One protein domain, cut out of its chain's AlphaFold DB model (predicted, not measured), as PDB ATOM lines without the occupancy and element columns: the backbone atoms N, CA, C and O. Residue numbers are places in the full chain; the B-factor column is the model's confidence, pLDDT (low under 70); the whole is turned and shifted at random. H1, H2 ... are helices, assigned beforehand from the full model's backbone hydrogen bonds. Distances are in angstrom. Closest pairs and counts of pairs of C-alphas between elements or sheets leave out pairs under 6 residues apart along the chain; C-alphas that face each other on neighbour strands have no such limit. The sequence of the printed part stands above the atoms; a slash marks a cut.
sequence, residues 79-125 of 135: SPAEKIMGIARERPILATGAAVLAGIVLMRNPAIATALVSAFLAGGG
ATOM      1  N   SER A  79     121.937 123.869 125.353       69.00
ATOM      2  CA  SER A  79     121.807 125.118 124.607       69.00
ATOM      3  C   SER A  79     123.191 125.605 124.124       69.00
ATOM      4  O   SER A  79     124.219 125.277 124.732       69.00
ATOM      5  N   PRO A  80     123.286 126.408 123.045       69.38
ATOM      6  CA  PRO A  80     124.573 126.916 122.555       69.38
ATOM      7  C   PRO A  80     125.404 127.613 123.645       69.38
ATOM      8  O   PRO A  80     126.626 127.466 123.682       69.38
ATOM      9  N   ALA A  81     124.739 128.299 124.580       66.69
ATOM     10  CA  ALA A  81     125.360 128.936 125.736       66.69
ATOM     11  C   ALA A  81     125.966 127.921 126.724       66.69
ATOM     12  O   ALA A  81     127.093 128.103 127.181       66.69
ATOM     13  N   GLU A  82     125.276 126.814 127.011       65.50
ATOM     14  CA  GLU A  82     125.802 125.741 127.867       65.50
ATOM     15  C   GLU A  82     126.969 124.998 127.222       65.50
ATOM     16  O   GLU A  82     127.898 124.595 127.920       65.50
ATOM     17  N   LYS A  83     126.979 124.863 125.891       70.56
ATOM     18  CA  LYS A  83     128.118 124.285 125.166       70.56
ATOM     19  C   LYS A  83     129.357 125.177 125.274       70.56
ATOM     20  O   LYS A  83     130.449 124.670 125.517       70.56
ATOM     21  N   ILE A  84     129.188 126.495 125.168       69.00
ATOM     22  CA  ILE A  84     130.271 127.471 125.375       69.00
ATOM     23  C   ILE A  84     130.760 127.428 126.831       69.00
ATOM     24  O   ILE A  84     131.965 127.362 127.076       69.00
ATOM     25  N   MET A  85     129.840 127.374 127.797       66.56
ATOM     26  CA  MET A  85     130.160 127.238 129.223       66.56
ATOM     27  C   MET A  85     130.899 125.922 129.529       66.56
ATOM     28  O   MET A  85     131.838 125.896 130.326       66.56
ATOM     29  N   GLY A  86     130.508 124.826 128.873       65.62
ATOM     30  CA  GLY A  86     131.166 123.525 128.965       65.62
ATOM     31  C   GLY A  86     132.590 123.560 128.417       65.62
ATOM     32  O   GLY A  86     133.516 123.110 129.088       65.62
ATOM     33  N   ILE A  87     132.792 124.187 127.254       65.62
ATOM     34  CA  ILE A  87     134.123 124.378 126.657       65.62
ATOM     35  C   ILE A  87     135.016 125.238 127.566       65.62
ATOM     36  O   ILE A  87     136.186 124.902 127.765       65.62
ATOM     37  N   ALA A  88     134.470 126.293 128.179       66.00
ATOM     38  CA  ALA A  88     135.200 127.133 129.130       66.00
ATOM     39  C   ALA A  88     135.641 126.357 130.386       66.00
ATOM     40  O   ALA A  88     136.759 126.541 130.867       66.00
ATOM     41  N   ARG A  89     134.801 125.441 130.887       63.81
ATOM     42  CA  ARG A  89     135.131 124.566 132.029       63.81
ATOM     43  C   ARG A  89     136.125 123.459 131.676       63.81
ATOM     44  O   ARG A  89     136.892 123.038 132.535       63.81
ATOM     45  N   GLU A  90     136.119 122.976 130.437       69.00
ATOM     46  CA  GLU A  90     137.016 121.906 129.987       69.00
ATOM     47  C   GLU A  90     138.410 122.406 129.610       69.00
ATOM     48  O   GLU A  90     139.393 121.684 129.793       69.00
ATOM     49  N   ARG A  91     138.514 123.637 129.095       67.44
ATOM     50  CA  ARG A  91     139.792 124.252 128.710       67.44
ATOM     51  C   ARG A  91     139.967 125.641 129.336       67.44
ATOM     52  O   ARG A  91     140.138 126.615 128.600       67.44
ATOM     53  N   PRO A  92     140.001 125.739 130.678       65.19
ATOM     54  CA  PRO A  92     140.065 127.018 131.381       65.19
ATOM     55  C   PRO A  92     141.313 127.824 131.012       65.19
ATOM     56  O   PRO A  92     141.231 129.032 130.859       65.19
ATOM     57  N   ILE A  93     142.454 127.173 130.763       68.94
ATOM     58  CA  ILE A  93     143.695 127.866 130.374       68.94
ATOM     59  C   ILE A  93     143.547 128.554 129.006       68.94
ATOM     60  O   ILE A  93     143.941 129.707 128.850       68.94
ATOM     61  N   LEU A  94     142.945 127.873 128.023       71.31
ATOM     62  CA  LEU A  94     142.705 128.461 126.701       71.31
ATOM     63  C   LEU A  94     141.620 129.539 126.756       71.31
ATOM     64  O   LEU A  94     141.751 130.554 126.082       71.31
ATOM     65  N   ALA A  95     140.583 129.344 127.575       68.62
ATOM     66  CA  ALA A  95     139.530 130.334 127.775       68.62
ATOM     67  C   ALA A  95     140.077 131.618 128.419       68.62
ATOM     68  O   ALA A  95     139.811 132.708 127.920       68.62
ATOM     69  N   THR A  96     140.904 131.501 129.462       72.62
ATOM     70  CA  THR A  96     141.558 132.651 130.100       72.62
ATOM     71  C   THR A  96     142.527 133.338 129.141       72.62
ATOM     72  O   THR A  96     142.505 134.559 129.029       72.62
ATOM     73  N   GLY A  97     143.327 132.575 128.387       74.81
ATOM     74  CA  GLY A  97     144.219 133.138 127.368       74.81
ATOM     75  C   GLY A  97     143.461 133.909 126.282       74.81
ATOM     76  O   GLY A  97     143.831 135.032 125.944       74.81
ATOM     77  N   ALA A  98     142.355 133.349 125.789       74.12
ATOM     78  CA  ALA A  98     141.493 134.004 124.811       74.12
ATOM     79  C   ALA A  98     140.802 135.253 125.383       74.12
ATOM     80  O   ALA A  98     140.726 136.268 124.696       74.12
ATOM     81  N   ALA A  99     140.349 135.215 126.640       75.44
ATOM     82  CA  ALA A  99     139.722 136.355 127.307       75.44
ATOM     83  C   ALA A  99     140.704 137.517 127.519       75.44
ATOM     84  O   ALA A  99     140.356 138.671 127.273       75.44
ATOM     85  N   VAL A 100     141.946 137.223 127.916       78.38
ATOM     86  CA  VAL A 100     142.999 138.239 128.074       78.38
ATOM     87  C   VAL A 100     143.342 138.876 126.728       78.38
ATOM     88  O   VAL A 100     143.383 140.100 126.625       78.38
ATOM     89  N   LEU A 101     143.526 138.069 125.679       78.31
ATOM     90  CA  LEU A 101     143.774 138.585 124.330       78.31
ATOM     91  C   LEU A 101     142.605 139.435 123.823       78.31
ATOM     92  O   LEU A 101     142.832 140.523 123.296       78.31
ATOM     93  N   ALA A 102     141.368 138.983 124.033       75.38
ATOM     94  CA  ALA A 102     140.177 139.749 123.687       75.38
ATOM     95  C   ALA A 102     140.133 141.090 124.436       75.38
ATOM     96  O   ALA A 102     139.878 142.114 123.811       75.38
ATOM     97  N   GLY A 103     140.459 141.110 125.732       77.69
ATOM     98  CA  GLY A 103     140.551 142.338 126.527       77.69
ATOM     99  C   GLY A 103     141.621 143.309 126.021       77.69
ATOM    100  O   GLY A 103     141.356 144.502 125.888       77.69
ATOM    101  N   ILE A 104     142.806 142.812 125.654       78.56
ATOM    102  CA  ILE A 104     143.891 143.645 125.104       78.56
ATOM    103  C   ILE A 104     143.499 144.235 123.743       78.56
ATOM    104  O   ILE A 104     143.735 145.418 123.487       78.56
ATOM    105  N   VAL A 105     142.881 143.433 122.872       76.69
ATOM    106  CA  VAL A 105     142.381 143.903 121.569       76.69
ATOM    107  C   VAL A 105     141.282 144.950 121.760       76.69
ATOM    108  O   VAL A 105     141.278 145.958 121.056       76.69
ATOM    109  N   LEU A 106     140.408 144.762 122.752       76.00
ATOM    110  CA  LEU A 106     139.357 145.714 123.110       76.00
ATOM    111  C   LEU A 106     139.924 147.064 123.561       76.00
ATOM    112  O   LEU A 106     139.450 148.111 123.135       76.00
ATOM    113  N   MET A 107     140.972 147.035 124.389       78.38
ATOM    114  CA  MET A 107     141.656 148.241 124.862       78.38
ATOM    115  C   MET A 107     142.384 148.983 123.738       78.38
ATOM    116  O   MET A 107     142.459 150.208 123.763       78.38
ATOM    117  N   ARG A 108     142.927 148.261 122.750       83.19
ATOM    118  CA  ARG A 108     143.604 148.879 121.601       83.19
ATOM    119  C   ARG A 108     142.657 149.363 120.511       83.19
ATOM    120  O   ARG A 108     143.064 150.206 119.716       83.19
ATOM    121  N   ASN A 109     141.430 148.850 120.455       76.88
ATOM    122  CA  ASN A 109     140.455 149.245 119.451       76.88
ATOM    123  C   ASN A 109     139.115 149.648 120.096       76.88
ATOM    124  O   ASN A 109     138.216 148.811 120.245       76.88
ATOM    125  N   PRO A 110     138.946 150.939 120.444       73.56
ATOM    126  CA  PRO A 110     137.755 151.424 121.139       73.56
ATOM    127  C   PRO A 110     136.474 151.277 120.306       73.56
ATOM    128  O   PRO A 110     135.393 151.188 120.877       73.56
ATOM    129  N   ALA A 111     136.578 151.177 118.975       79.06
ATOM    130  CA  ALA A 111     135.431 150.913 118.108       79.06
ATOM    131  C   ALA A 111     134.870 149.491 118.290       79.06
ATOM    132  O   ALA A 111     133.665 149.275 118.190       79.06
ATOM    133  N   ILE A 112     135.725 148.512 118.605       76.31
ATOM    134  CA  ILE A 112     135.290 147.141 118.914       76.31
ATOM    135  C   ILE A 112     134.650 147.103 120.308       76.31
ATOM    136  O   ILE A 112     133.666 146.395 120.518       76.31
ATOM    137  N   ALA A 113     135.161 147.908 121.243       76.12
ATOM    138  CA  ALA A 113     134.599 148.051 122.584       76.12
ATOM    139  C   ALA A 113     133.173 148.593 122.552       76.12
ATOM    140  O   ALA A 113     132.270 147.988 123.128       76.12
ATOM    141  N   THR A 114     132.953 149.687 121.825       77.31
ATOM    142  CA  THR A 114     131.622 150.282 121.681       77.31
ATOM    143  C   THR A 114     130.680 149.380 120.894       77.31
ATOM    144  O   THR A 114     129.527 149.241 121.293       77.31
ATOM    145  N   ALA A 115     131.157 148.696 119.847       80.25
ATOM    146  CA  ALA A 115     130.359 147.724 119.104       80.25
ATOM    147  C   ALA A 115     129.895 146.566 119.998       80.25
ATOM    148  O   ALA A 115     128.712 146.238 119.995       80.25
ATOM    149  N   LEU A 116     130.779 145.998 120.822       75.06
ATOM    150  CA  LEU A 116     130.414 144.929 121.750       75.06
ATOM    151  C   LEU A 116     129.455 145.423 122.832       75.06
ATOM    152  O   LEU A 116     128.419 144.802 123.036       75.06
ATOM    153  N   VAL A 117     129.735 146.562 123.467       78.81
ATOM    154  CA  VAL A 117     128.826 147.156 124.461       78.81
ATOM    155  C   VAL A 117     127.460 147.447 123.841       78.81
ATOM    156  O   VAL A 117     126.444 147.121 124.443       78.81
ATOM    157  N   SER A 118     127.418 147.985 122.620       75.88
ATOM    158  CA  SER A 118     126.172 148.254 121.902       75.88
ATOM    159  C   SER A 118     125.447 146.977 121.493       75.88
ATOM    160  O   SER A 118     124.233 146.940 121.593       75.88
ATOM    161  N   ALA A 119     126.151 145.910 121.111       76.94
ATOM    162  CA  ALA A 119     125.557 144.615 120.803       76.94
ATOM    163  C   ALA A 119     125.033 143.912 122.063       76.94
ATOM    164  O   ALA A 119     124.024 143.219 121.994       76.94
ATOM    165  N   PHE A 120     125.666 144.122 123.220       74.81
ATOM    166  CA  PHE A 120     125.170 143.638 124.509       74.81
ATOM    167  C   PHE A 120     123.978 144.463 125.016       74.81
ATOM    168  O   PHE A 120     123.007 143.877 125.487       74.81
ATOM    169  N   LEU A 121     123.995 145.792 124.863       77.19
ATOM    170  CA  LEU A 121     122.854 146.658 125.191       77.19
ATOM    171  C   LEU A 121     121.672 146.436 124.233       77.19
ATOM    172  O   LEU A 121     120.527 146.346 124.663       77.19
ATOM    173  N   ALA A 122     121.945 146.316 122.935       66.94
ATOM    174  CA  ALA A 122     120.947 146.057 121.900       66.94
ATOM    175  C   ALA A 122     120.513 144.584 121.867       66.94
ATOM    176  O   ALA A 122     119.429 144.271 121.381       66.94
ATOM    177  N   GLY A 123     121.307 143.672 122.431       52.75
ATOM    178  CA  GLY A 123     120.985 142.253 122.604       52.75
ATOM    179  C   GLY A 123     119.804 141.991 123.546       52.75
ATOM    180  O   GLY A 123     119.315 140.867 123.597       52.75
ATOM    181  N   GLY A 124     119.298 143.025 124.229       52.59
ATOM    182  CA  GLY A 124     117.991 143.016 124.889       52.59
ATOM    183  C   GLY A 124     116.789 143.290 123.966       52.59
ATOM    184  O   GLY A 124     115.662 143.251 124.449       52.59
ATOM    185  N   GLY A 125     116.972 143.567 122.664       51.41
ATOM    186  CA  GLY A 125     115.838 143.921 121.792       51.41
ATOM    187  C   GLY A 125     116.086 144.187 120.297       51.41
ATOM    188  O   GLY A 125     115.195 144.721 119.642       51.41
TER     189      GLY A 125
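This is residues 79 to 125 of the 135 residues of an uncharacterized protein of Phenylobacterium sp. SCN 70-31 (UniProt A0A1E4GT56). The longest helix, H2, is the base of a flat, open U, with H1 and H3 as its two arms, one at each end of H2 and both on the same side of it. The chain comes in along H1, crosses the base along H2 and goes out along H3, and the space between the arms is empty. The printed part has 47 residues with three named helices, in the order H1, H2, H3, and no named strand; the class is all helix. The whole is loose, with a radius of gyration of the C-alphas of 12.9 A, and spans 31 by 28 by 8 A.

H2 covers residues 92 to 108 and is 24.2 A long, from C-alpha 92 at (140.065, 127.018, 131.381) to C-alpha 108 at (143.604, 148.879, 121.601). H1, residues 80 to 90, measures 15.3 A and begins with C-alpha 80 at (124.573, 126.916, 122.555). H3, residues 110 to 122, measures 17.7 A and ends with C-alpha 122 at (120.947, 146.057, 121.900).

H2 and H3 only just touch, with 3 pairs of C-alphas within 8 A, and only at the corner by their link. Their closest C-alphas, those of Leu 106 and Ala 113, are 5.3 A apart. They run opposite ways at a steep tilt of 67 degrees, only just short of about perpendicular. H1 and H2 are close but not clearly touching, the closest C-alphas being those of Ala 88 and Ala 95 at 5.6 A. They run opposite ways at a steep tilt of 68 degrees, also only just short of about perpendicular. H1 and H3 are apart. In H1, H2 and H3 every O i to N i+4 pair is within hydrogen-bond range.

The two C-alphas farthest apart, those of Ile 93 and Gly 125, are 33.3 A from each other. The printed part has no cut, and both links are tight. Residues 117 to 125, of which 117 to 122 belong to H3, stand free. The mean pLDDT of the printed part is 71.7, with residues 79 to 82, 84 to 93, 95 and 122 to 125 under 70.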